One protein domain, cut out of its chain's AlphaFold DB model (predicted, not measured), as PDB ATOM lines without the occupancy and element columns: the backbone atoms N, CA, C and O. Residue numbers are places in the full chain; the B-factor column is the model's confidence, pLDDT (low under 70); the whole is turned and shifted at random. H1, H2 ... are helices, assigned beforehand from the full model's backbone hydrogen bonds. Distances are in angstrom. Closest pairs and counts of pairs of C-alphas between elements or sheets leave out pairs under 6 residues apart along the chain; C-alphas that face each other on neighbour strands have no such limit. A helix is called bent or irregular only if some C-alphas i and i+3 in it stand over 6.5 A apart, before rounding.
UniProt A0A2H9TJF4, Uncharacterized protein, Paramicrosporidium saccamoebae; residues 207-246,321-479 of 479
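AT A GLANCE: This is residues 207 to 246 and 321 to 479 of the 479 residues of an uncharacterized protein of Paramicrosporidium saccamoebae (UniProt A0A2H9TJF4). This is a long, loose helical bundle: H1 runs along most of its length, H5 packs on H1, H7 packs on both H5 and H4, and H3 lies beside residues 232 to 243 of H1. H2 is loosely beside H1 and H3, H6 packs on H3, and short H8 packs on H5. The printed part has 199 residues with eight named helices, H1 to H8 in order, and no named strand; the class is all helix. It is loose, with a radius of gyration of the C-alphas of 20.3 A, and elongated, spanning 67 by 35 by 26 A.

HOW THE PARTS SIT: H1, residues 207 to 244, touches the hub H5, residues 388 to 411, closest at the C-alphas of Ser 222 and Leu 403, 5.6 A apart; they run the same way at a shallow tilt of 15 degrees. H2, residues 322 to 338, is near H1 and near H3, residues 344 to 361, but only just fails to touch them, the closest C-alphas being 8.2 A and 8.1 A apart. H3 touches H1 at a shallow tilt of 7 degrees, opposite ways, with the C-alphas of Leu 232 and Cys 352 closest at 7.1 A. H4, residues 364 to 383, forms a helical hairpin with H5, where the closest C-alphas, those of Ser 380 and Val 389, are 6.5 A apart. H6, residues 419 to 426, touches H3 at a steep tilt of 59 degrees, closest at Val 346 and Met 421, C-alphas 7.2 A apart. H7, residues 432 to 459, touches H4 at a shallow tilt of 7 degrees, the same way, closest at the C-alphas of Ala 374 and Thr 447, 5.4 A. H8, residues 466 to 474, touches H5 at a steep tilt of 50 degrees, closest at the C-alphas of Leu 398 and Thr 468, 5.7 A. H1, H2, H3, H4, H5 and H7 form a bundle, a group of helices set together. Every O i to N i+4 pair is within hydrogen-bond range in H1, H3, H6 and H8; the counts are 11 of 13 in H2, 15 of 16 in H4, 17 of 20 in H5 and 22 of 24 in H7.

IN THESE COORDINATES: H1 begins at C-alpha 207 (-0.895, 7.964, 42.630) and is 55.3 A long. H7 measures 36.9 A and H5 35.0 A; both are irregular, with C-alphas 454 and 457 8.0 A apart and C-alphas 391 and 394 7.3 A apart. H8 ends at C-alpha 474 (-19.602, 22.943, 25.318).

THE WHOLE: The C-alphas farthest apart, those of Gly 246 and Cys 385, are 69.0 A apart. Residues 247 to 320 are not printed, and C-alphas 246 and 321 are 34.7 A apart across this cut. Of the links printed whole, none is long. Mean pLDDT of the printed part is 71.6, with 83 residues under 70, among them 321 to 355 and 411 to 432.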
ATOM      1  N   SER A 207      -0.289   7.167  43.703       87.44
ATOM      2  CA  SER A 207      -0.895   7.964  42.630       87.44
ATOM      3  C   SER A 207      -2.425   7.836  42.579       87.44
ATOM      4  O   SER A 207      -3.137   8.836  42.484       87.44
ATOM      5  N   LYS A 208      -2.958   6.617  42.726       88.62
ATOM      6  CA  LYS A 208      -4.401   6.341  42.739       88.62
ATOM      7  C   LYS A 208      -5.077   6.923  43.980       88.62
ATOM      8  O   LYS A 208      -6.168   7.490  43.882       88.62
ATOM      9  N   VAL A 209      -4.424   6.818  45.139       88.25
ATOM     10  CA  VAL A 209      -4.901   7.424  46.393       88.25
ATOM     11  C   VAL A 209      -4.943   8.951  46.269       88.25
ATOM     12  O   VAL A 209      -5.926   9.568  46.683       88.25
ATOM     13  N   LEU A 210      -3.929   9.559  45.643       89.75
ATOM     14  CA  LEU A 210      -3.886  10.999  45.364       89.75
ATOM     15  C   LEU A 210      -5.013  11.435  44.421       89.75
ATOM     16  O   LEU A 210      -5.747  12.363  44.755       89.75
ATOM     17  N   CYS A 211      -5.225  10.741  43.299       90.19
ATOM     18  CA  CYS A 211      -6.340  11.036  42.391       90.19
ATOM     19  C   CYS A 211      -7.692  10.995  43.109       90.19
ATOM     20  O   CYS A 211      -8.502  11.908  42.971       90.19
ATOM     21  N   ARG A 212      -7.933   9.962  43.923       90.56
ATOM     22  CA  ARG A 212      -9.174   9.848  44.705       90.56
ATOM     23  C   ARG A 212      -9.323  10.971  45.721       90.56
ATOM     24  O   ARG A 212     -10.433  11.460  45.910       90.56
ATOM     25  N   PHE A 213      -8.230  11.392  46.355       90.44
ATOM     26  CA  PHE A 213      -8.233  12.549  47.244       90.44
ATOM     27  C   PHE A 213      -8.646  13.828  46.500       90.44
ATOM     28  O   PHE A 213      -9.514  14.553  46.988       90.44
ATOM     29  N   PHE A 214      -8.094  14.077  45.310       91.69
ATOM     30  CA  PHE A 214      -8.462  15.232  44.490       91.69
ATOM     31  C   PHE A 214      -9.928  15.191  44.055       91.69
ATOM     32  O   PHE A 214     -10.658  16.144  44.313       91.69
ATOM     33  N   ILE A 215     -10.381  14.072  43.479       91.62
ATOM     34  CA  ILE A 215     -11.775  13.891  43.040       91.62
ATOM     35  C   ILE A 215     -12.733  14.104  44.213       91.62
ATOM     36  O   ILE A 215     -13.715  14.831  44.088       91.62
ATOM     37  N   LYS A 216     -12.441  13.493  45.367       92.50
ATOM     38  CA  LYS A 216     -13.260  13.645  46.570       92.50
ATOM     39  C   LYS A 216     -13.315  15.103  47.020       92.50
ATOM     40  O   LYS A 216     -14.398  15.610  47.266       92.50
ATOM     41  N   THR A 217     -12.171  15.780  47.088       88.56
ATOM     42  CA  THR A 217     -12.108  17.171  47.558       88.56
ATOM     43  C   THR A 217     -12.846  18.123  46.614       88.56
ATOM     44  O   THR A 217     -13.554  19.009  47.086       88.56
ATOM     45  N   LEU A 218     -12.741  17.917  45.295       89.50
ATOM     46  CA  LEU A 218     -13.492  18.690  44.299       89.50
ATOM     47  C   LEU A 218     -15.004  18.467  44.436       89.50
ATOM     48  O   LEU A 218     -15.755  19.436  44.484       89.50
ATOM     49  N   LYS A 219     -15.451  17.210  44.573       90.00
ATOM     50  CA  LYS A 219     -16.872  16.875  44.767       90.00
ATOM     51  C   LYS A 219     -17.427  17.415  46.083       90.00
ATOM     52  O   LYS A 219     -18.526  17.965  46.099       90.00
ATOM     53  N   ASP A 220     -16.663  17.302  47.169       88.06
ATOM     54  CA  ASP A 220     -17.034  17.852  48.473       88.06
ATOM     55  C   ASP A 220     -17.209  19.380  48.364       88.06
ATOM     56  O   ASP A 220     -18.219  19.917  48.821       88.06
ATOM     57  N   TYR A 221     -16.293  20.073  47.676       85.81
ATOM     58  CA  TYR A 221     -16.389  21.516  47.436       85.81
ATOM     59  C   TYR A 221     -17.602  21.898  46.564       85.81
ATOM     60  O   TYR A 221     -18.358  22.795  46.939       85.81
ATOM     61  N   SER A 222     -17.853  21.171  45.469       85.81
ATOM     62  CA  SER A 222     -19.058  21.322  44.631       85.81
ATOM     63  C   SER A 222     -20.343  21.173  45.448       85.81
ATOM     64  O   SER A 222     -21.225  22.028  45.418       85.81
ATOM     65  N   SER A 223     -20.427  20.121  46.268       85.31
ATOM     66  CA  SER A 223     -21.603  19.872  47.105       85.31
ATOM     67  C   SER A 223     -21.826  20.987  48.132       85.31
ATOM     68  O   SER A 223     -22.961  21.397  48.375       85.31
ATOM     69  N   HIS A 224     -20.752  21.534  48.708       83.25
ATOM     70  CA  HIS A 224     -20.848  22.664  49.625       83.25
ATOM     71  C   HIS A 224     -21.313  23.941  48.917       83.25
ATOM     72  O   HIS A 224     -22.130  24.672  49.483       83.25
ATOM     73  N   LEU A 225     -20.848  24.193  47.688       81.38
ATOM     74  CA  LEU A 225     -21.328  25.297  46.854       81.38
ATOM     75  C   LEU A 225     -22.829  25.176  46.575       81.38
ATOM     76  O   LEU A 225     -23.552  26.160  46.727       81.38
ATOM     77  N   GLN A 226     -23.312  23.982  46.222       82.62
ATOM     78  CA  GLN A 226     -24.732  23.725  45.964       82.62
ATOM     79  C   GLN A 226     -25.593  23.943  47.216       82.62
ATOM     80  O   GLN A 226     -26.579  24.678  47.159       82.62
ATOM     81  N   VAL A 227     -25.190  23.399  48.369       81.94
ATOM     82  CA  VAL A 227     -25.908  23.598  49.644       81.94
ATOM     83  C   VAL A 227     -25.947  25.078  50.029       81.94
ATOM     84  O   VAL A 227     -26.994  25.592  50.419       81.94
ATOM     85  N   LEU A 228     -24.827  25.792  49.888       78.56
ATOM     86  CA  LEU A 228     -24.773  27.225  50.173       78.56
ATOM     87  C   LEU A 228     -25.660  28.028  49.209       78.56
ATOM     88  O   LEU A 228     -26.311  28.986  49.619       78.56
ATOM     89  N   ASN A 229     -25.699  27.638  47.933       78.88
ATOM     90  CA  ASN A 229     -26.566  28.230  46.920       78.88
ATOM     91  C   ASN A 229     -28.050  28.061  47.296       78.88
ATOM     92  O   ASN A 229     -28.805  29.034  47.282       78.88
ATOM     93  N   GLU A 230     -28.461  26.862  47.706       77.62
ATOM     94  CA  GLU A 230     -29.824  26.586  48.179       77.62
ATOM     95  C   GLU A 230     -30.182  27.375  49.445       77.62
ATOM     96  O   GLU A 230     -31.245  27.998  49.500       77.62
ATOM     97  N   ASP A 231     -29.285  27.421  50.433       75.19
ATOM     98  CA  ASP A 231     -29.479  28.190  51.668       75.19
ATOM     99  C   ASP A 231     -29.641  29.694  51.378       75.19
ATOM    100  O   ASP A 231     -30.503  30.361  51.959       75.19
ATOM    101  N   LEU A 232     -28.853  30.238  50.445       70.00
ATOM    102  CA  LEU A 232     -28.956  31.635  50.018       70.00
ATOM    103  C   LEU A 232     -30.234  31.908  49.216       70.00
ATOM    104  O   LEU A 232     -30.840  32.968  49.393       70.00
ATOM    105  N   LYS A 233     -30.688  30.962  48.384       72.38
ATOM    106  CA  LYS A 233     -31.990  31.050  47.702       72.38
ATOM    107  C   LYS A 233     -33.131  31.082  48.714       72.38
ATOM    108  O   LYS A 233     -33.948  31.998  48.652       72.38
ATOM    109  N   MET A 234     -33.151  30.166  49.686       70.19
ATOM    110  CA  MET A 234     -34.144  30.167  50.770       70.19
ATOM    111  C   MET A 234     -34.113  31.460  51.592       70.19
ATOM    112  O   MET A 234     -35.160  31.980  51.976       70.19
ATOM    113  N   PHE A 235     -32.922  32.004  51.854       66.12
ATOM    114  CA  PHE A 235     -32.792  33.294  52.525       66.12
ATOM    115  C   PHE A 235     -33.418  34.425  51.704       66.12
ATOM    116  O   PHE A 235     -34.161  35.237  52.252       66.12
ATOM    117  N   SER A 236     -33.147  34.470  50.396       65.94
ATOM    118  CA  SER A 236     -33.702  35.496  49.509       65.94
ATOM    119  C   SER A 236     -35.231  35.440  49.440       65.94
ATOM    120  O   SER A 236     -35.873  36.477  49.585       65.94
ATOM    121  N   THR A 237     -35.823  34.247  49.330       68.25
ATOM    122  CA  THR A 237     -37.280  34.072  49.240       68.25
ATOM    123  C   THR A 237     -37.994  34.397  50.551       68.25
ATOM    124  O   THR A 237     -39.012  35.089  50.535       68.25
ATOM    125  N   GLU A 238     -37.458  33.976  51.702       65.50
ATOM    126  CA  GLU A 238     -38.040  34.332  53.004       65.50
ATOM    127  C   GLU A 238     -37.906  35.836  53.280       65.50
ATOM    128  O   GLU A 238     -38.810  36.459  53.837       65.50
ATOM    129  N   PHE A 239     -36.807  36.452  52.840       60.19
ATOM    130  CA  PHE A 239     -36.630  37.894  52.943       60.19
ATOM    131  C   PHE A 239     -37.612  38.665  52.048       60.19
ATOM    132  O   PHE A 239     -38.203  39.651  52.491       60.19
ATOM    133  N   GLU A 240     -37.828  38.217  50.808       62.53
ATOM    134  CA  GLU A 240     -38.836  38.793  49.914       62.53
ATOM    135  C   GLU A 240     -40.233  38.707  50.523       62.53
ATOM    136  O   GLU A 240     -40.925  39.727  50.556       62.53
ATOM    137  N   ARG A 241     -40.593  37.556  51.106       60.94
ATOM    138  CA  ARG A 241     -41.855  37.342  51.828       60.94
ATOM    139  C   ARG A 241     -42.031  38.332  52.982       60.94
ATOM    140  O   ARG A 241     -43.018  39.060  53.029       60.94
ATOM    141  N   LEU A 242     -41.027  38.447  53.853       55.94
ATOM    142  CA  LEU A 242     -41.038  39.388  54.981       55.94
ATOM    143  C   LEU A 242     -41.055  40.860  54.536       55.94
ATOM    144  O   LEU A 242     -41.565  41.717  55.257       55.94
ATOM    145  N   SER A 243     -40.499  41.171  53.362       51.94
ATOM    146  CA  SER A 243     -40.506  42.524  52.793       51.94
ATOM    147  C   SER A 243     -41.783  42.860  52.011       51.94
ATOM    148  O   SER A 243     -42.076  44.040  51.808       51.94
ATOM    149  N   GLY A 244     -42.521  41.844  51.553       46.81
ATOM    150  CA  GLY A 244     -43.779  41.968  50.818       46.81
ATOM    151  C   GLY A 244     -44.976  42.280  51.716       46.81
ATOM    152  O   GLY A 244     -45.884  42.989  51.290       46.81
ATOM    153  N   ASP A 245     -44.930  41.863  52.981       40.84
ATOM    154  CA  ASP A 245     -46.072  41.918  53.903       40.84
ATOM    155  C   ASP A 245     -46.276  43.259  54.650       40.84
ATOM    156  O   ASP A 245     -46.969  43.291  55.666       40.84
ATOM    157  N   GLY A 246     -45.759  44.411  54.184       41.00
ATOM    158  CA  GLY A 246     -46.190  45.660  54.848       41.00
ATOM    159  C   GLY A 246     -45.579  47.017  54.520       41.00
ATOM    160  O   GLY A 246     -46.059  48.005  55.068       41.00
ATOM    161  N   PRO A 321     -23.234  19.365  58.084       33.44
ATOM    162  CA  PRO A 321     -22.687  20.444  58.893       33.44
ATOM    163  C   PRO A 321     -23.826  21.303  59.465       33.44
ATOM    164  O   PRO A 321     -24.274  22.278  58.875       33.44
ATOM    165  N   LYS A 322     -24.279  20.971  60.683       35.66
ATOM    166  CA  LYS A 322     -25.259  21.745  61.475       35.66
ATOM    167  C   LYS A 322     -24.796  23.176  61.800       35.66
ATOM    168  O   LYS A 322     -25.574  23.965  62.333       35.66
ATOM    169  N   TYR A 323     -23.540  23.514  61.511       34.41
ATOM    170  CA  TYR A 323     -22.926  24.787  61.881       34.41
ATOM    171  C   TYR A 323     -23.275  25.936  60.928       34.41
ATOM    172  O   TYR A 323     -23.530  27.034  61.420       34.41
ATOM    173  N   ALA A 324     -23.392  25.695  59.615       38.62
ATOM    174  CA  ALA A 324     -23.759  26.742  58.651       38.62
ATOM    175  C   ALA A 324     -25.139  27.336  58.980       38.62
ATOM    176  O   ALA A 324     -25.295  28.546  59.129       38.62
ATOM    177  N   ASN A 325     -26.109  26.469  59.275       46.09
ATOM    178  CA  ASN A 325     -27.485  26.869  59.561       46.09
ATOM    179  C   ASN A 325     -27.616  27.687  60.866       46.09
ATOM    180  O   ASN A 325     -28.449  28.584  60.957       46.09
ATOM    181  N   LYS A 326     -26.776  27.440  61.887       46.44
ATOM    182  CA  LYS A 326     -26.845  28.181  63.163       46.44
ATOM    183  C   LYS A 326     -26.284  29.596  63.043       46.44
ATOM    184  O   LYS A 326     -26.904  30.521  63.562       46.44
ATOM    185  N   TYR A 327     -25.146  29.768  62.367       45.31
ATOM    186  CA  TYR A 327     -24.571  31.096  62.147       45.31
ATOM    187  C   TYR A 327     -25.440  31.906  61.196       45.31
ATOM    188  O   TYR A 327     -25.801  33.014  61.570       45.31
ATOM    189  N   VAL A 328     -25.884  31.316  60.078       45.31
ATOM    190  CA  VAL A 328     -26.808  31.959  59.130       45.31
ATOM    191  C   VAL A 328     -28.084  32.406  59.846       45.31
ATOM    192  O   VAL A 328     -28.414  33.589  59.782       45.31
ATOM    193  N   ARG A 329     -28.738  31.535  60.635       48.72
ATOM    194  CA  ARG A 329     -29.927  31.903  61.434       48.72
ATOM    195  C   ARG A 329     -29.654  32.975  62.487       48.72
ATOM    196  O   ARG A 329     -30.512  33.824  62.707       48.72
ATOM    197  N   LEU A 330     -28.494  32.954  63.149       47.81
ATOM    198  CA  LEU A 330     -28.125  33.971  64.138       47.81
ATOM    199  C   LEU A 330     -27.905  35.334  63.470       47.81
ATOM    200  O   LEU A 330     -28.398  36.341  63.976       47.81
ATOM    201  N   THR A 331     -27.237  35.363  62.313       48.50
ATOM    202  CA  THR A 331     -27.132  36.568  61.486       48.50
ATOM    203  C   THR A 331     -28.507  37.026  61.010       48.50
ATOM    204  O   THR A 331     -28.824  38.191  61.199       48.50
ATOM    205  N   VAL A 332     -29.388  36.141  60.529       46.53
ATOM    206  CA  VAL A 332     -30.772  36.496  60.146       46.53
ATOM    207  C   VAL A 332     -31.533  37.133  61.312       46.53
ATOM    208  O   VAL A 332     -32.173  38.167  61.143       46.53
ATOM    209  N   ALA A 333     -31.442  36.559  62.514       49.97
ATOM    210  CA  ALA A 333     -32.148  37.057  63.691       49.97
ATOM    211  C   ALA A 333     -31.598  38.403  64.194       49.97
ATOM    212  O   ALA A 333     -32.373  39.279  64.588       49.97
ATOM    213  N   MET A 334     -30.273  38.588  64.174       48.69
ATOM    214  CA  MET A 334     -29.661  39.872  64.516       48.69
ATOM    215  C   MET A 334     -29.971  40.928  63.450       48.69
ATOM    216  O   MET A 334     -30.401  42.028  63.790       48.69
ATOM    217  N   PHE A 335     -29.852  40.593  62.165       50.12
ATOM    218  CA  PHE A 335     -30.036  41.534  61.060       50.12
ATOM    219  C   PHE A 335     -31.503  41.872  60.777       50.12
ATOM    220  O   PHE A 335     -31.799  43.019  60.454       50.12
ATOM    221  N   GLY A 336     -32.442  40.955  61.024       47.00
ATOM    222  CA  GLY A 336     -33.880  41.241  60.985       47.00
ATOM    223  C   GLY A 336     -34.312  42.305  62.004       47.00
ATOM    224  O   GLY A 336     -35.274  43.035  61.769       47.00
ATOM    225  N   ARG A 337     -33.571  42.470  63.112       49.66
ATOM    226  CA  ARG A 337     -33.790  43.573  64.068       49.66
ATOM    227  C   ARG A 337     -33.206  44.904  63.583       49.66
ATOM    228  O   ARG A 337     -33.792  45.945  63.874       49.66
ATOM    229  N   PHE A 338     -32.107  44.879  62.823       42.09
ATOM    230  CA  PHE A 338     -31.486  46.074  62.230       42.09
ATOM    231  C   PHE A 338     -32.188  46.566  60.955       42.09
ATOM    232  O   PHE A 338     -32.156  47.760  60.667       42.09
ATOM    233  N   ALA A 339     -32.910  45.688  60.253       44.66
ATOM    234  CA  ALA A 339     -33.729  46.004  59.078       44.66
ATOM    235  C   ALA A 339     -34.815  47.076  59.319       44.66
ATOM    236  O   ALA A 339     -35.376  47.608  58.367       44.66
ATOM    237  N   ARG A 340     -35.102  47.425  60.582       46.78
ATOM    238  CA  ARG A 340     -36.000  48.535  60.945       46.78
ATOM    239  C   ARG A 340     -35.394  49.925  60.715       46.78
ATOM    240  O   ARG A 340     -36.147  50.890  60.684       46.78
ATOM    241  N   TYR A 341     -34.070  50.036  60.582       45.19
ATOM    242  CA  TYR A 341     -33.354  51.320  60.579       45.19
ATOM    243  C   TYR A 341     -32.638  51.645  59.257       45.19
ATOM    244  O   TYR A 341     -32.167  52.765  59.084       45.19
ATOM    245  N   PHE A 342     -32.570  50.700  58.317       49.50
ATOM    246  CA  PHE A 342     -31.964  50.859  56.987       49.50
ATOM    247  C   PHE A 342     -32.887  50.243  55.925       49.50
ATOM    248  O   PHE A 342     -33.661  49.352  56.279       49.50
ATOM    249  N   PRO A 343     -32.831  50.654  54.637       56.53
ATOM    250  CA  PRO A 343     -33.583  50.000  53.569       56.53
ATOM    251  C   PRO A 343     -33.233  48.511  53.537       56.53
ATOM    252  O   PRO A 343     -32.185  48.100  53.036       56.53
ATOM    253  N   ALA A 344     -34.126  47.704  54.110       54.81
ATOM    254  CA  ALA A 344     -33.880  46.313  54.459       54.81
ATOM    255  C   ALA A 344     -33.389  45.490  53.253       54.81
ATOM    256  O   ALA A 344     -32.540  44.615  53.398       54.81
ATOM    257  N   ARG A 345     -33.866  45.832  52.049       55.81
ATOM    258  CA  ARG A 345     -33.487  45.198  50.778       55.81
ATOM    259  C   ARG A 345     -32.010  45.380  50.416       55.81
ATOM    260  O   ARG A 345     -31.389  44.415  49.988       55.81
ATOM    261  N   VAL A 346     -31.447  46.571  50.632       55.72
ATOM    262  CA  VAL A 346     -30.029  46.881  50.343       55.72
ATOM    263  C   VAL A 346     -29.113  46.170  51.337       55.72
ATOM    264  O   VAL A 346     -28.050  45.666  50.987       55.72
ATOM    265  N   TYR A 347     -29.547  46.084  52.593       58.03
ATOM    266  CA  TYR A 347     -28.775  45.420  53.637       58.03
ATOM    267  C   TYR A 347     -28.786  43.892  53.482       58.03
ATOM    268  O   TYR A 347     -27.769  43.241  53.721       58.03
ATOM    269  N   ALA A 348     -29.904  43.306  53.037       57.84
ATOM    270  CA  ALA A 348     -29.999  41.878  52.737       57.84
ATOM    271  C   ALA A 348     -29.125  41.481  51.541       57.84
ATOM    272  O   ALA A 348     -28.380  40.507  51.636       57.84
ATOM    273  N   SER A 349     -29.148  42.263  50.455       62.22
ATOM    274  CA  SER A 349     -28.287  42.020  49.295       62.22
ATOM    275  C   SER A 349     -26.801  42.150  49.646       62.22
ATOM    276  O   SER A 349     -26.013  41.280  49.284       62.22
ATOM    277  N   LEU A 350     -26.424  43.168  50.432       63.09
ATOM    278  CA  LEU A 350     -25.055  43.332  50.930       63.09
ATOM    279  C   LEU A 350     -24.635  42.178  51.856       63.09
ATOM    280  O   LEU A 350     -23.515  41.688  51.766       63.09
ATOM    281  N   SER A 351     -25.535  41.706  52.721       62.50
ATOM    282  CA  SER A 351     -25.259  40.583  53.628       62.50
ATOM    283  C   SER A 351     -25.030  39.278  52.867       62.50
ATOM    284  O   SER A 351     -24.100  38.543  53.193       62.50
ATOM    285  N   CYS A 352     -25.827  38.999  51.829       66.12
ATOM    286  CA  CYS A 352     -25.597  37.859  50.943       66.12
ATOM    287  C   CYS A 352     -24.234  37.950  50.253       66.12
ATOM    288  O   CYS A 352     -23.492  36.973  50.267       66.12
ATOM    289  N   GLU A 353     -23.881  39.112  49.697       66.75
ATOM    290  CA  GLU A 353     -22.576  39.325  49.057       66.75
ATOM    291  C   GLU A 353     -21.408  39.157  50.041       66.75
ATOM    292  O   GLU A 353     -20.428  38.493  49.716       66.75
ATOM    293  N   ILE A 354     -21.521  39.660  51.274       65.62
ATOM    294  CA  ILE A 354     -20.491  39.468  52.307       65.62
ATOM    295  C   ILE A 354     -20.360  37.992  52.687       65.62
ATOM    296  O   ILE A 354     -19.243  37.504  52.829       65.62
ATOM    297  N   ILE A 355     -21.468  37.259  52.842       66.94
ATOM    298  CA  ILE A 355     -21.432  35.826  53.173       66.94
ATOM    299  C   ILE A 355     -20.785  35.032  52.033       66.94
ATOM    300  O   ILE A 355     -19.915  34.202  52.298       66.94
ATOM    301  N   LYS A 356     -21.157  35.313  50.777       70.25
ATOM    302  CA  LYS A 356     -20.555  34.684  49.595       70.25
ATOM    303  C   LYS A 356     -19.057  34.984  49.501       70.25
ATOM    304  O   LYS A 356     -18.257  34.059  49.389       70.25
ATOM    305  N   SER A 357     -18.670  36.256  49.604       65.69
ATOM    306  CA  SER A 357     -17.270  36.686  49.561       65.69
ATOM    307  C   SER A 357     -16.455  36.132  50.729       65.69
ATOM    308  O   SER A 357     -15.325  35.703  50.524       65.69
ATOM    309  N   TRP A 358     -17.009  36.075  51.942       66.12
ATOM    310  CA  TRP A 358     -16.330  35.498  53.101       66.12
ATOM    311  C   TRP A 358     -16.119  33.991  52.949       66.12
ATOM    312  O   TRP A 358     -15.063  33.481  53.320       66.12
ATOM    313  N   TRP A 359     -17.104  33.281  52.399       71.19
ATOM    314  CA  TRP A 359     -16.995  31.850  52.153       71.19
ATOM    315  C   TRP A 359     -15.929  31.557  51.087       71.19
ATOM    316  O   TRP A 359     -14.974  30.840  51.369       71.19
ATOM    317  N   LEU A 360     -16.006  32.223  49.928       67.62
ATOM    318  CA  LEU A 360     -15.028  32.076  48.843       67.62
ATOM    319  C   LEU A 360     -13.623  32.581  49.220       67.62
ATOM    320  O   LEU A 360     -12.619  32.007  48.809       67.62
ATOM    321  N   GLY A 361     -13.529  33.645  50.020       57.56
ATOM    322  CA  GLY A 361     -12.265  34.234  50.466       57.56
ATOM    323  C   GLY A 361     -11.512  33.390  51.500       57.56
ATOM    324  O   GLY A 361     -10.325  33.617  51.724       57.56
ATOM    325  N   ASN A 362     -12.167  32.406  52.126       58.91
ATOM    326  CA  ASN A 362     -11.510  31.432  53.003       58.91
ATOM    327  C   ASN A 362     -11.021  30.178  52.248       58.91
ATOM    328  O   ASN A 362     -10.368  29.331  52.855       58.91
ATOM    329  N   GLU A 363     -11.301  30.062  50.947       65.31
ATOM    330  CA  GLU A 363     -11.110  28.847  50.142       65.31
ATOM    331  C   GLU A 363      -9.934  28.964  49.146       65.31
ATOM    332  O   GLU A 363      -9.905  28.265  48.143       65.31
ATOM    333  N   GLU A 364      -8.899  29.782  49.409       69.19
ATOM    334  CA  GLU A 364      -7.667  29.813  48.575       69.19
ATOM    335  C   GLU A 364      -7.016  28.426  48.397       69.19
ATOM    336  O   GLU A 364      -6.324  28.167  47.412       69.19
ATOM    337  N   SER A 365      -7.315  27.499  49.310       74.88
ATOM    338  CA  SER A 365      -6.952  26.089  49.209       74.88
ATOM    339  C   SER A 365      -7.440  25.407  47.933       74.88
ATOM    340  O   SER A 365      -6.777  24.476  47.486       74.88
ATOM    341  N   ILE A 366      -8.561  25.839  47.337       83.94
ATOM    342  CA  ILE A 366      -9.069  25.238  46.097       83.94
ATOM    343  C   ILE A 366      -8.165  25.568  44.909       83.94
ATOM    344  O   ILE A 366      -7.911  24.708  44.079       83.94
ATOM    345  N   ILE A 367      -7.603  26.778  44.865       84.12
ATOM    346  CA  ILE A 367      -6.678  27.187  43.802       84.12
ATOM    347  C   ILE A 367      -5.385  26.376  43.923       84.12
ATOM    348  O   ILE A 367      -4.915  25.800  42.949       84.12
ATOM    349  N   TRP A 368      -4.852  26.229  45.141       82.81
ATOM    350  CA  TRP A 368      -3.679  25.378  45.373       82.81
ATOM    351  C   TRP A 368      -3.943  23.902  45.067       82.81
ATOM    352  O   TRP A 368      -3.044  23.206  44.598       82.81
ATOM    353  N   LEU A 369      -5.168  23.423  45.309       90.00
ATOM    354  CA  LEU A 369      -5.595  22.080  44.925       90.00
ATOM    355  C   LEU A 369      -5.578  21.912  43.400       90.00
ATOM    356  O   LEU A 369      -5.027  20.924  42.922       90.00
ATOM    357  N   LEU A 370      -6.146  22.866  42.656       89.31
ATOM    358  CA  LEU A 370      -6.200  22.857  41.190       89.31
ATOM    359  C   LEU A 370      -4.801  22.924  40.565       89.31
ATOM    360  O   LEU A 370      -4.509  22.151  39.651       89.31
ATOM    361  N   ASP A 371      -3.914  23.764  41.102       86.25
ATOM    362  CA  ASP A 371      -2.523  23.875  40.646       86.25
ATOM    363  C   ASP A 371      -1.728  22.582  40.900       86.25
ATOM    364  O   ASP A 371      -0.960  22.121  40.046       86.25
ATOM    365  N   ALA A 372      -1.896  21.982  42.085       86.62
ATOM    366  CA  ALA A 372      -1.251  20.720  42.437       86.62
ATOM    367  C   ALA A 372      -1.785  19.561  41.582       86.62
ATOM    368  O   ALA A 372      -0.999  18.735  41.120       86.62
ATOM    369  N   LEU A 373      -3.099  19.525  41.332       93.06
ATOM    370  CA  LEU A 373      -3.753  18.542  40.469       93.06
ATOM    371  C   LEU A 373      -3.244  18.630  39.028       93.06
ATOM    372  O   LEU A 373      -2.868  17.607  38.461       93.06
ATOM    373  N   ALA A 374      -3.192  19.837  38.459       89.38
ATOM    374  CA  ALA A 374      -2.697  20.064  37.103       89.38
ATOM    375  C   ALA A 374      -1.263  19.537  36.950       89.38
ATOM    376  O   ALA A 374      -0.980  18.703  36.092       89.38
ATOM    377  N   SER A 375      -0.381  19.949  37.865       89.00
ATOM    378  CA  SER A 375       1.031  19.542  37.874       89.00
ATOM    379  C   SER A 375       1.191  18.025  38.020       89.00
ATOM    380  O   SER A 375       2.025  17.413  37.353       89.00
ATOM    381  N   PHE A 376       0.371  17.405  38.871       91.44
ATOM    382  CA  PHE A 376       0.377  15.965  39.103       91.44
ATOM    383  C   PHE A 376      -0.095  15.165  37.879       91.44
ATOM    384  O   PHE A 376       0.545  14.180  37.514       91.44
ATOM    385  N   ILE A 377      -1.169  15.595  37.211       90.19
ATOM    386  CA  ILE A 377      -1.684  14.920  36.008       90.19
ATOM    387  C   ILE A 377      -0.710  15.063  34.843       90.19
ATOM    388  O   ILE A 377      -0.435  14.078  34.162       90.19
ATOM    389  N   VAL A 378      -0.132  16.248  34.642       89.38
ATOM    390  CA  VAL A 378       0.880  16.453  33.597       89.38
ATOM    391  C   VAL A 378       2.092  15.553  33.833       89.38
ATOM    392  O   VAL A 378       2.548  14.901  32.897       89.38
ATOM    393  N   ALA A 379       2.567  15.450  35.078       87.38
ATOM    394  CA  ALA A 379       3.654  14.542  35.437       87.38
ATOM    395  C   ALA A 379       3.302  13.063  35.199       87.38
ATOM    396  O   ALA A 379       4.171  12.278  34.819       87.38
ATOM    397  N   SER A 380       2.033  12.681  35.387       89.94
ATOM    398  CA  SER A 380       1.589  11.298  35.188       89.94
ATOM    399  C   SER A 380       1.699  10.839  33.734       89.94
ATOM    400  O   SER A 380       1.950   9.664  33.503       89.94
ATOM    401  N   TYR A 381       1.576  11.743  32.755       86.88
ATOM    402  CA  TYR A 381       1.696  11.381  31.338       86.88
ATOM    403  C   TYR A 381       3.043  10.709  31.031       86.88
ATOM    404  O   TYR A 381       3.088   9.718  30.308       86.88
ATOM    405  N   ASP A 382       4.122  11.228  31.622       85.75
ATOM    406  CA  ASP A 382       5.486  10.771  31.359       85.75
ATOM    407  C   ASP A 382       5.948   9.672  32.344       85.75
ATOM    408  O   ASP A 382       6.801   8.851  32.004       85.75
ATOM    409  N   GLU A 383       5.412   9.639  33.571       85.81
ATOM    410  CA  GLU A 383       5.957   8.812  34.663       85.81
ATOM    411  C   GLU A 383       5.036   7.683  35.160       85.81
ATOM    412  O   GLU A 383       5.509   6.769  35.844       85.81
ATOM    413  N   ASP A 384       3.749   7.691  34.802       84.62
ATOM    414  CA  ASP A 384       2.792   6.644  35.175       84.62
ATOM    415  C   ASP A 384       2.832   5.470  34.190       84.62
ATOM    416  O   ASP A 384       1.978   5.302  33.317       84.62
ATOM    417  N   CYS A 385       3.831   4.604  34.362       78.56
ATOM    418  CA  CYS A 385       4.027   3.415  33.528       78.56
ATOM    419  C   CYS A 385       2.868   2.404  33.578       78.56
ATOM    420  O   CYS A 385       2.805   1.505  32.739       78.56
ATOM    421  N   HIS A 386       1.966   2.521  34.555       81.19
ATOM    422  CA  HIS A 386       0.837   1.616  34.742       81.19
ATOM    423  C   HIS A 386      -0.512   2.241  34.352       81.19
ATOM    424  O   HIS A 386      -1.536   1.569  34.483       81.19
ATOM    425  N   GLY A 387      -0.535   3.495  33.884       82.56
ATOM    426  CA  GLY A 387      -1.757   4.192  33.464       82.56
ATOM    427  C   GLY A 387      -2.815   4.318  34.571       82.56
ATOM    428  O   GLY A 387      -4.015   4.365  34.296       82.56
ATOM    429  N   GLN A 388      -2.401   4.342  35.836       85.31
ATOM    430  CA  GLN A 388      -3.293   4.394  36.997       85.31
ATOM    431  C   GLN A 388      -4.045   5.726  37.107       85.31
ATOM    432  O   GLN A 388      -5.223   5.747  37.469       85.31
ATOM    433  N   VAL A 389      -3.379   6.838  36.792       85.94
ATOM    434  CA  VAL A 389      -3.963   8.181  36.720       85.94
ATOM    435  C   VAL A 389      -4.822   8.312  35.471       85.94
ATOM    436  O   VAL A 389      -5.931   8.837  35.554       85.94
ATOM    437  N   GLN A 390      -4.367   7.756  34.344       84.44
ATOM    438  CA  GLN A 390      -5.119   7.734  33.087       84.44
ATOM    439  C   GLN A 390      -6.485   7.053  33.245       84.44
ATOM    440  O   GLN A 390      -7.488   7.557  32.746       84.44
ATOM    441  N   PHE A 391      -6.552   5.967  34.023       85.19
ATOM    442  CA  PHE A 391      -7.809   5.289  34.350       85.19
ATOM    443  C   PHE A 391      -8.815   6.189  35.091       85.19
ATOM    444  O   PHE A 391     -10.022   6.031  34.931       85.19
ATOM    445  N   LEU A 392      -8.334   7.140  35.897       88.31
ATOM    446  CA  LEU A 392      -9.167   8.072  36.667       88.31
ATOM    447  C   LEU A 392      -9.360   9.425  35.968       88.31
ATOM    448  O   LEU A 392     -10.067  10.286  36.493       88.31
ATOM    449  N   LEU A 393      -8.772   9.622  34.785       87.81
ATOM    450  CA  LEU A 393      -8.783  10.907  34.089       87.81
ATOM    451  C   LEU A 393     -10.206  11.367  33.753       87.81
ATOM    452  O   LEU A 393     -10.530  12.537  33.936       87.81
ATOM    453  N   ASN A 394     -11.080  10.446  33.332       87.69
ATOM    454  CA  ASN A 394     -12.479  10.765  33.046       87.69
ATOM    455  C   ASN A 394     -13.219  11.305  34.283       87.69
ATOM    456  O   ASN A 394     -13.965  12.276  34.169       87.69
ATOM    457  N   ASP A 395     -12.989  10.719  35.461       88.88
ATOM    458  CA  ASP A 395     -13.627  11.163  36.708       88.88
ATOM    459  C   ASP A 395     -13.108  12.534  37.156       88.88
ATOM    460  O   ASP A 395     -13.865  13.339  37.701       88.88
ATOM    461  N   ILE A 396     -11.824  12.813  36.908       90.38
ATOM    462  CA  ILE A 396     -11.213  14.113  37.190       90.38
ATOM    463  C   ILE A 396     -11.797  15.191  36.271       90.38
ATOM    464  O   ILE A 396     -12.232  16.234  36.756       90.38
ATOM    465  N   LEU A 397     -11.837  14.939  34.959       88.31
ATOM    466  CA  LEU A 397     -12.392  15.872  33.972       88.31
ATOM    467  C   LEU A 397     -13.870  16.166  34.254       88.31
ATOM    468  O   LEU A 397     -14.299  17.319  34.170       88.31
ATOM    469  N   LEU A 398     -14.637  15.142  34.640       87.62
ATOM    470  CA  LEU A 398     -16.030  15.304  35.036       87.62
ATOM    471  C   LEU A 398     -16.161  16.185  36.286       87.62
ATOM    472  O   LEU A 398     -16.924  17.147  36.256       87.62
ATOM    473  N   ALA A 399     -15.381  15.921  37.339       89.31
ATOM    474  CA  ALA A 399     -15.419  16.710  38.575       89.31
ATOM    475  C   ALA A 399     -15.023  18.184  38.356       89.31
ATOM    476  O   ALA A 399     -15.625  19.080  38.945       89.31
ATOM    477  N   LEU A 400     -14.038  18.456  37.492       89.56
ATOM    478  CA  LEU A 400     -13.647  19.823  37.122       89.56
ATOM    479  C   LEU A 400     -14.741  20.538  36.313       89.56
ATOM    480  O   LEU A 400     -14.987  21.726  36.525       89.56
ATOM    481  N   SER A 401     -15.417  19.818  35.414       86.88
ATOM    482  CA  SER A 401     -16.518  20.366  34.611       86.88
ATOM    483  C   SER A 401     -17.750  20.675  35.470       86.88
ATOM    484  O   SER A 401     -18.334  21.748  35.347       86.88
ATOM    485  N   GLU A 402     -18.118  19.770  36.384       87.19
ATOM    486  CA  GLU A 402     -19.193  19.984  37.368       87.19
ATOM    487  C   GLU A 402     -18.896  21.189  38.270       87.19
ATOM    488  O   GLU A 402     -19.770  22.025  38.494       87.19
ATOM    489  N   LEU A 403     -17.642  21.346  38.705       86.81
ATOM    490  CA  LEU A 403     -17.234  22.505  39.494       86.81
ATOM    491  C   LEU A 403     -17.424  23.829  38.732       86.81
ATOM    492  O   LEU A 403     -17.864  24.818  39.319       86.81
ATOM    493  N   LEU A 404     -17.099  23.877  37.434       84.56
ATOM    494  CA  LEU A 404     -17.330  25.069  36.608       84.56
ATOM    495  C   LEU A 404     -18.820  25.401  36.482       84.56
ATOM    496  O   LEU A 404     -19.198  26.569  36.604       84.56
ATOM    497  N   GLU A 405     -19.662  24.389  36.272       84.50
ATOM    498  CA  GLU A 405     -21.117  24.553  36.221       84.50
ATOM    499  C   GLU A 405     -21.651  25.106  37.551       84.50
ATOM    500  O   GLU A 405     -22.349  26.123  37.554       84.50
ATOM    501  N   ASP A 406     -21.255  24.522  38.682       84.38
ATOM    502  CA  ASP A 406     -21.689  24.958  40.012       84.38
ATOM    503  C   ASP A 406     -21.233  26.389  40.336       84.38
ATOM    504  O   ASP A 406     -22.014  27.193  40.851       84.38
ATOM    505  N   LEU A 407     -19.995  26.752  39.978       82.69
ATOM    506  CA  LEU A 407     -19.483  28.119  40.123       82.69
ATOM    507  C   LEU A 407     -20.261  29.117  39.258       82.69
ATOM    508  O   LEU A 407     -20.565  30.221  39.718       82.69
ATOM    509  N   SER A 408     -20.624  28.732  38.030       79.06
ATOM    510  CA  SER A 408     -21.430  29.579  37.146       79.06
ATOM    511  C   SER A 408     -22.826  29.827  37.729       79.06
ATOM    512  O   SER A 408     -23.272  30.973  37.805       79.06
ATOM    513  N   GLN A 409     -23.475  28.785  38.260       79.69
ATOM    514  CA  GLN A 409     -24.776  28.893  38.918       79.69
ATOM    515  C   GLN A 409     -24.692  29.718  40.209       79.69
ATOM    516  O   GLN A 409     -25.607  30.485  40.514       79.69
ATOM    517  N   PHE A 410     -23.593  29.596  40.959       74.56
ATOM    518  CA  PHE A 410     -23.340  30.370  42.173       74.56
ATOM    519  C   PHE A 410     -23.119  31.868  41.888       74.56
ATOM    520  O   PHE A 410     -23.570  32.735  42.648       74.56
ATOM    521  N   GLY A 411     -22.464  32.190  40.768       66.81
ATOM    522  CA  GLY A 411     -22.321  33.560  40.275       66.81
ATOM    523  C   GLY A 411     -23.639  34.164  39.775       66.81
ATOM    524  O   GLY A 411     -23.852  35.365  39.914       66.81
ATOM    525  N   GLN A 412     -24.545  33.334  39.249       64.69
ATOM    526  CA  GLN A 412     -25.812  33.758  38.639       64.69
ATOM    527  C   GLN A 412     -27.000  33.917  39.605       64.69
ATOM    528  O   GLN A 412     -28.070  34.321  39.145       64.69
ATOM    529  N   LEU A 413     -26.879  33.617  40.913       55.53
ATOM    530  CA  LEU A 413     -28.025  33.788  41.826       55.53
ATOM    531  C   LEU A 413     -28.600  35.210  41.727       55.53
ATOM    532  O   LEU A 413     -27.822  36.170  41.770       55.53
ATOM    533  N   PRO A 414     -29.940  35.352  41.694       46.09
ATOM    534  CA  PRO A 414     -30.584  36.649  41.621       46.09
ATOM    535  C   PRO A 414     -30.130  37.497  42.806       46.09
ATOM    536  O   PRO A 414     -30.407  37.195  43.968       46.09
ATOM    537  N   GLN A 415     -29.394  38.564  42.509       51.72
ATOM    538  CA  GLN A 415     -29.223  39.638  43.465       51.72
ATOM    539  C   GLN A 415     -30.616  40.228  43.679       51.72
ATOM    540  O   GLN A 415     -31.248  40.678  42.721       51.72
ATOM    541  N   LEU A 416     -31.107  40.180  44.922       47.28
ATOM    542  CA  LEU A 416     -32.313  40.892  45.350       47.28
ATOM    543  C   LEU A 416     -32.315  42.289  44.705       47.28
ATOM    544  O   LEU A 416     -31.252  42.901  44.605       47.28
ATOM    545  N   ASN A 417     -33.489  42.787  44.294       44.03
ATOM    546  CA  ASN A 417     -33.730  43.996  43.473       44.03
ATOM    547  C   ASN A 417     -33.071  45.335  43.935       44.03
ATOM    548  O   ASN A 417     -33.397  46.396  43.412       44.03
ATOM    549  N   GLY A 418     -32.141  45.324  44.893       48.44
ATOM    550  CA  GLY A 418     -31.198  46.394  45.224       48.44
ATOM    551  C   GLY A 418     -29.907  46.421  44.389       48.44
ATOM    552  O   GLY A 418     -29.031  47.218  44.713       48.44
ATOM    553  N   ARG A 419     -29.778  45.602  43.328       49.31
ATOM    554  CA  ARG A 419     -28.598  45.565  42.436       49.31
ATOM    555  C   ARG A 419     -28.174  46.949  41.937       49.31
ATOM    556  O   ARG A 419     -27.016  47.288  42.083       49.31
ATOM    557  N   ARG A 420     -29.118  47.812  41.536       51.25
ATOM    558  CA  ARG A 420     -28.808  49.199  41.127       51.25
ATOM    559  C   ARG A 420     -28.087  50.017  42.208       51.25
ATOM    560  O   ARG A 420     -27.192  50.775  41.884       51.25
ATOM    561  N   MET A 421     -28.428  49.832  43.486       49.94
ATOM    562  CA  MET A 421     -27.764  50.538  44.594       49.94
ATOM    563  C   MET A 421     -26.413  49.913  44.973       49.94
ATOM    564  O   MET A 421     -25.542  50.610  45.480       49.94
ATOM    565  N   LEU A 422     -26.241  48.603  44.760       53.19
ATOM    566  CA  LEU A 422     -24.945  47.927  44.889       53.19
ATOM    567  C   LEU A 422     -24.007  48.318  43.742       53.19
ATOM    568  O   LEU A 422     -22.839  48.579  43.999       53.19
ATOM    569  N   ASP A 423     -24.526  48.427  42.521       56.22
ATOM    570  CA  ASP A 423     -23.806  48.927  41.351       56.22
ATOM    571  C   ASP A 423     -23.410  50.405  41.551       56.22
ATOM    572  O   ASP A 423     -22.292  50.785  41.227       56.22
ATOM    573  N   ASP A 424     -24.254  51.228  42.189       54.31
ATOM    574  CA  ASP A 424     -23.888  52.599  42.590       54.31
ATOM    575  C   ASP A 424     -22.820  52.637  43.712       54.31
ATOM    576  O   ASP A 424     -22.019  53.569  43.773       54.31
ATOM    577  N   LEU A 425     -22.788  51.637  44.607       51.28
ATOM    578  CA  LEU A 425     -21.811  51.529  45.708       51.28
ATOM    579  C   LEU A 425     -20.450  50.971  45.261       51.28
ATOM    580  O   LEU A 425     -19.418  51.395  45.781       51.28
ATOM    581  N   PHE A 426     -20.442  50.011  44.335       52.66
ATOM    582  CA  PHE A 426     -19.232  49.376  43.804       52.66
ATOM    583  C   PHE A 426     -18.754  50.002  42.482       52.66
ATOM    584  O   PHE A 426     -17.610  49.785  42.073       52.66
ATOM    585  N   GLY A 427     -19.582  50.825  41.836       54.94
ATOM    586  CA  GLY A 427     -19.329  51.368  40.506       54.94
ATOM    587  C   GLY A 427     -19.262  50.269  39.440       54.94
ATOM    588  O   GLY A 427     -19.835  49.194  39.585       54.94
ATOM    589  N   ASN A 428     -18.485  50.505  38.380       55.91
ATOM    590  CA  ASN A 428     -18.204  49.507  37.335       55.91
ATOM    591  C   ASN A 428     -17.268  48.362  37.793       55.91
ATOM    592  O   ASN A 428     -16.842  47.559  36.960       55.91
ATOM    593  N   ASN A 429     -16.879  48.300  39.072       56.88
ATOM    594  CA  ASN A 429     -15.977  47.259  39.553       56.88
ATOM    595  C   ASN A 429     -16.756  45.974  39.866       56.88
ATOM    596  O   ASN A 429     -17.828  46.046  40.469       56.88
ATOM    597  N   PRO A 430     -16.221  44.794  39.500       61.62
ATOM    598  CA  PRO A 430     -16.863  43.521  39.807       61.62
ATOM    599  C   PRO A 430     -17.025  43.360  41.321       61.62
ATOM    600  O   PRO A 430     -16.149  43.763  42.096       61.62
ATOM    601  N   SER A 431     -18.129  42.744  41.747       66.88
ATOM    602  CA  SER A 431     -18.347  42.471  43.170       66.88
ATOM    603  C   SER A 431     -17.224  41.569  43.716       66.88
ATOM    604  O   SER A 431     -16.627  40.791  42.963       66.88
ATOM    605  N   PRO A 432     -16.905  41.614  45.022       67.56
ATOM    606  CA  PRO A 432     -15.857  40.760  45.585       67.56
ATOM    607  C   PRO A 432     -16.157  39.268  45.370       67.56
ATOM    608  O   PRO A 432     -15.249  38.483  45.098       67.56
ATOM    609  N   THR A 433     -17.433  38.874  45.405       70.06
ATOM    610  CA  THR A 433     -17.879  37.523  45.043       70.06
ATOM    611  C   THR A 433     -17.565  37.201  43.588       70.06
ATOM    612  O   THR A 433     -16.990  36.153  43.306       70.06
ATOM    613  N   GLU A 434     -17.909  38.099  42.664       71.50
ATOM    614  CA  GLU A 434     -17.650  37.918  41.237       71.50
ATOM    615  C   GLU A 434     -16.150  37.791  40.951       71.50
ATOM    616  O   GLU A 434     -15.741  36.927  40.177       71.50
ATOM    617  N   HIS A 435     -15.317  38.579  41.631       74.56
ATOM    618  CA  HIS A 435     -13.865  38.467  41.542       74.56
ATOM    619  C   HIS A 435     -13.364  37.080  41.984       74.56
ATOM    620  O   HIS A 435     -12.569  36.457  41.278       74.56
ATOM    621  N   HIS A 436     -13.843  36.556  43.117       75.94
ATOM    622  CA  HIS A 436     -13.450  35.224  43.586       75.94
ATOM    623  C   HIS A 436     -13.952  34.096  42.677       75.94
ATOM    624  O   HIS A 436     -13.175  33.194  42.363       75.94
ATOM    625  N   VAL A 437     -15.207  34.159  42.217       79.88
ATOM    626  CA  VAL A 437     -15.765  33.177  41.273       79.88
ATOM    627  C   VAL A 437     -14.954  33.180  39.982       79.88
ATOM    628  O   VAL A 437     -14.477  32.126  39.577       79.88
ATOM    629  N   ARG A 438     -14.691  34.353  39.389       80.50
ATOM    630  CA  ARG A 438     -13.855  34.468  38.183       80.50
ATOM    631  C   ARG A 438     -12.458  33.890  38.397       80.50
ATOM    632  O   ARG A 438     -11.967  33.187  37.524       80.50
ATOM    633  N   ARG A 439     -11.824  34.150  39.547       81.69
ATOM    634  CA  ARG A 439     -10.481  33.635  39.862       81.69
ATOM    635  C   ARG A 439     -10.454  32.106  39.934       81.69
ATOM    636  O   ARG A 439      -9.555  31.498  39.361       81.69
ATOM    637  N   ILE A 440     -11.426  31.490  40.611       83.50
ATOM    638  CA  ILE A 440     -11.504  30.025  40.718       83.50
ATOM    639  C   ILE A 440     -11.872  29.422  39.360       83.50
ATOM    640  O   ILE A 440     -11.189  28.511  38.912       83.50
ATOM    641  N   SER A 441     -12.873  29.966  38.661       84.31
ATOM    642  CA  SER A 441     -13.261  29.496  37.325       84.31
ATOM    643  C   SER A 441     -12.112  29.582  36.317       84.31
ATOM    644  O   SER A 441     -11.915  28.641  35.557       84.31
ATOM    645  N   ALA A 442     -11.320  30.660  36.337       82.56
ATOM    646  CA  ALA A 442     -10.144  30.797  35.479       82.56
ATOM    647  C   ALA A 442      -9.069  29.746  35.799       82.56
ATOM    648  O   ALA A 442      -8.492  29.165  34.884       82.56
ATOM    649  N   SER A 443      -8.827  29.464  37.084       86.12
ATOM    650  CA  SER A 443      -7.901  28.404  37.504       86.12
ATOM    651  C   SER A 443      -8.401  27.024  37.070       86.12
ATOM    652  O   SER A 443      -7.636  26.262  36.491       86.12
ATOM    653  N   THR A 444      -9.693  26.725  37.239       87.19
ATOM    654  CA  THR A 444     -10.283  25.452  36.799       87.19
ATOM    655  C   THR A 444     -10.217  25.280  35.281       87.19
ATOM    656  O   THR A 444      -9.869  24.197  34.813       87.19
ATOM    657  N   LEU A 445     -10.513  26.336  34.511       86.06
ATOM    658  CA  LEU A 445     -10.412  26.320  33.050       86.06
ATOM    659  C   LEU A 445      -8.964  26.090  32.605       86.06
ATOM    660  O   LEU A 445      -8.718  25.198  31.803       86.06
ATOM    661  N   SER A 446      -8.007  26.813  33.189       87.38
ATOM    662  CA  SER A 446      -6.582  26.642  32.888       87.38
ATOM    663  C   SER A 446      -6.086  25.228  33.216       87.38
ATOM    664  O   SER A 446      -5.335  24.638  32.440       87.38
ATOM    665  N   THR A 447      -6.539  24.640  34.329       87.81
ATOM    666  CA  THR A 447      -6.248  23.240  34.664       87.81
ATOM    667  C   THR A 447      -6.839  22.281  33.626       87.81
ATOM    668  O   THR A 447      -6.155  21.346  33.217       87.81
ATOM    669  N   LEU A 448      -8.081  22.497  33.179       86.75
ATOM    670  CA  LEU A 448      -8.713  21.678  32.140       86.75
ATOM    671  C   LEU A 448      -7.979  21.779  30.800       86.75
ATOM    672  O   LEU A 448      -7.685  20.745  30.206       86.75
ATOM    673  N   GLU A 449      -7.650  22.991  30.355       86.31
ATOM    674  CA  GLU A 449      -6.880  23.246  29.131       86.31
ATOM    675  C   GLU A 449      -5.546  22.501  29.160       86.31
ATOM    676  O   GLU A 449      -5.241  21.752  28.236       86.31
ATOM    677  N   MET A 450      -4.800  22.612  30.262       86.88
ATOM    678  CA  MET A 450      -3.506  21.949  30.426       86.88
ATOM    679  C   MET A 450      -3.616  20.419  30.350       86.88
ATOM    680  O   MET A 450      -2.763  19.758  29.756       86.88
ATOM    681  N   ILE A 451      -4.663  19.841  30.948       86.94
ATOM    682  CA  ILE A 451      -4.907  18.395  30.894       86.94
ATOM    683  C   ILE A 451      -5.282  17.974  29.470       86.94
ATOM    684  O   ILE A 451      -4.736  16.997  28.960       86.94
ATOM    685  N   VAL A 452      -6.201  18.696  28.828       85.75
ATOM    686  CA  VAL A 452      -6.680  18.374  27.478       85.75
ATOM    687  C   VAL A 452      -5.558  18.509  26.453       85.75
ATOM    688  O   VAL A 452      -5.402  17.619  25.625       85.75
ATOM    689  N   GLU A 453      -4.734  19.553  26.541       86.81
ATOM    690  CA  GLU A 453      -3.578  19.754  25.663       86.81
ATOM    691  C   GLU A 453      -2.578  18.600  25.798       86.81
ATOM    692  O   GLU A 453      -2.236  17.955  24.804       86.81
ATOM    693  N   LYS A 454      -2.173  18.275  27.036       86.31
ATOM    694  CA  LYS A 454      -1.172  17.232  27.311       86.31
ATOM    695  C   LYS A 454      -1.655  15.829  26.936       86.31
ATOM    696  O   LYS A 454      -0.841  15.008  26.528       86.31
ATOM    697  N   PHE A 455      -2.951  15.546  27.071       83.38
ATOM    698  CA  PHE A 455      -3.520  14.227  26.774       83.38
ATOM    699  C   PHE A 455      -4.219  14.140  25.414       83.38
ATOM    700  O   PHE A 455      -4.709  13.060  25.096       83.38
ATOM    701  N   SER A 456      -4.258  15.209  24.613       79.31
ATOM    702  CA  SER A 456      -5.028  15.320  23.359       79.31
ATOM    703  C   SER A 456      -4.946  14.084  22.453       79.31
ATOM    704  O   SER A 456      -5.978  13.529  22.084       79.31
ATOM    705  N   GLU A 457      -3.740  13.579  22.184       71.38
ATOM    706  CA  GLU A 457      -3.508  12.384  21.355       71.38
ATOM    707  C   GLU A 457      -4.034  11.080  21.987       71.38
ATOM    708  O   GLU A 457      -4.391  10.122  21.300       71.38
ATOM    709  N   SER A 458      -4.086  11.030  23.318       70.12
ATOM    710  CA  SER A 458      -4.560   9.885  24.100       70.12
ATOM    711  C   SER A 458      -6.054   9.966  24.436       70.12
ATOM    712  O   SER A 458      -6.646   8.939  24.764       70.12
ATOM    713  N   LEU A 459      -6.699  11.137  24.345       67.88
ATOM    714  CA  LEU A 459      -8.117  11.316  24.707       67.88
ATOM    715  C   LEU A 459      -9.053  10.445  23.852       67.88
ATOM    716  O   LEU A 459     -10.045   9.922  24.367       67.88
ATOM    717  N   ASP A 460      -8.717  10.230  22.580       64.12
ATOM    718  CA  ASP A 460      -9.472   9.339  21.690       64.12
ATOM    719  C   ASP A 460      -9.329   7.860  22.075       64.12
ATOM    720  O   ASP A 460     -10.266   7.074  21.917       64.12
ATOM    721  N   GLN A 461      -8.183   7.488  22.649       64.75
ATOM    722  CA  GLN A 461      -7.892   6.129  23.105       64.75
ATOM    723  C   GLN A 461      -8.469   5.850  24.503       64.75
ATOM    724  O   GLN A 461      -8.849   4.718  24.807       64.75
ATOM    725  N   LEU A 462      -8.600   6.884  25.341       64.19
ATOM    726  CA  LEU A 462      -8.977   6.787  26.756       64.19
ATOM    727  C   LEU A 462     -10.470   6.518  27.024       64.19
ATOM    728  O   LEU A 462     -10.893   6.573  28.175       64.19
ATOM    729  N   LYS A 463     -11.279   6.181  26.004       66.44
ATOM    730  CA  LYS A 463     -12.728   5.878  26.122       66.44
ATOM    731  C   LYS A 463     -13.460   6.838  27.074       66.44
ATOM    732  O   LYS A 463     -14.185   6.416  27.976       66.44
ATOM    733  N   ILE A 464     -13.250   8.137  26.874       75.00
ATOM    734  CA  ILE A 464     -13.909   9.183  27.662       75.00
ATOM    735  C   ILE A 464     -15.425   9.022  27.541       75.00
ATOM    736  O   ILE A 464     -15.946   8.755  26.454       75.00
ATOM    737  N   SER A 465     -16.132   9.188  28.661       80.75
ATOM    738  CA  SER A 465     -17.593   9.121  28.678       80.75
ATOM    739  C   SER A 465     -18.187  10.144  27.699       80.75
ATOM    740  O   SER A 465     -17.707  11.283  27.650       80.75
ATOM    741  N   PRO A 466     -19.253   9.797  26.950       77.31
ATOM    742  CA  PRO A 466     -19.908  10.736  26.039       77.31
ATOM    743  C   PRO A 466     -20.368  12.011  26.758       77.31
ATOM    744  O   PRO A 466     -20.265  13.093  26.192       77.31
ATOM    745  N   VAL A 467     -20.770  11.897  28.031       80.25
ATOM    746  CA  VAL A 467     -21.183  13.032  28.874       80.25
ATOM    747  C   VAL A 467     -20.025  14.001  29.107       80.25
ATOM    748  O   VAL A 467     -20.171  15.207  28.930       80.25
ATOM    749  N   THR A 468     -18.849  13.487  29.470       77.94
ATOM    750  CA  THR A 468     -17.654  14.310  29.699       77.94
ATOM    751  C   THR A 468     -17.199  14.976  28.402       77.94
ATOM    752  O   THR A 468     -16.843  16.150  28.400       77.94
ATOM    753  N   ARG A 469     -17.260  14.251  27.277       77.19
ATOM    754  CA  ARG A 469     -16.903  14.782  25.956       77.19
ATOM    755  C   ARG A 469     -17.834  15.920  25.530       77.19
ATOM    756  O   ARG A 469     -17.356  16.936  25.037       77.19
ATOM    757  N   GLU A 470     -19.139  15.774  25.751       78.81
ATOM    758  CA  GLU A 470     -20.121  16.824  25.471       78.81
ATOM    759  C   GLU A 470     -19.879  18.071  26.333       78.81
ATOM    760  O   GLU A 470     -19.840  19.179  25.804       78.81
ATOM    761  N   LYS A 471     -19.608  17.902  27.636       78.44
ATOM    762  CA  LYS A 471     -19.264  19.019  28.531       78.44
ATOM    763  C   LYS A 471     -17.997  19.758  28.091       78.44
ATOM    764  O   LYS A 471     -18.000  20.983  28.026       78.44
ATOM    765  N   LEU A 472     -16.939  19.035  27.726       75.62
ATOM    766  CA  LEU A 472     -15.695  19.637  27.231       75.62
ATOM    767  C   LEU A 472     -15.889  20.359  25.888       75.62
ATOM    768  O   LEU A 472     -15.310  21.423  25.675       75.62
ATOM    769  N   ARG A 473     -16.742  19.825  25.006       79.38
ATOM    770  CA  ARG A 473     -17.106  20.479  23.744       79.38
ATOM    771  C   ARG A 473     -17.902  21.762  23.976       79.38
ATOM    772  O   ARG A 473     -17.619  22.773  23.343       79.38
ATOM    773  N   ASN A 474     -18.840  21.753  24.924       77.00
ATOM    774  CA  ASN A 474     -19.602  22.943  25.318       77.00
ATOM    775  C   ASN A 474     -18.706  24.042  25.917       77.00
ATOM    776  O   ASN A 474     -19.036  25.220  25.817       77.00
ATOM    777  N   LEU A 475     -17.563  23.664  26.498       72.81
ATOM    778  CA  LEU A 475     -16.530  24.584  26.984       72.81
ATOM    779  C   LEU A 475     -15.547  25.042  25.886       72.81
ATOM    780  O   LEU A 475     -14.688  25.872  26.165       72.81
ATOM    781  N   GLY A 476     -15.658  24.532  24.654       74.81
ATOM    782  CA  GLY A 476     -14.768  24.872  23.536       74.81
ATOM    783  C   GLY A 476     -13.379  24.226  23.603       74.81
ATOM    784  O   GLY A 476     -12.486  24.641  22.870       74.81
ATOM    785  N   LEU A 477     -13.188  23.224  24.467       72.62
ATOM    786  CA  LEU A 477     -11.893  22.567  24.696       72.62
ATOM    787  C   LEU A 477     -11.637  21.380  23.755       72.62
ATOM    788  O   LEU A 477     -10.507  20.918  23.637       72.62
ATOM    789  N   LEU A 478     -12.677  20.880  23.085       67.75
ATOM    790  CA  LEU A 478     -12.596  19.835  22.063       67.75
ATOM    791  C   LEU A 478     -13.299  20.322  20.792       67.75
ATOM    792  O   LEU A 478     -14.398  20.876  20.883       67.75
ATOM    793  N   LEU A 479     -12.667  20.110  19.631       54.97
ATOM    794  CA  LEU A 479     -13.221  20.426  18.305       54.97
ATOM    795  C   LEU A 479     -14.291  19.407  17.875       54.97
ATOM    796  O   LEU A 479     -14.026  18.191  18.001       54.97
TER     797      LEU A 479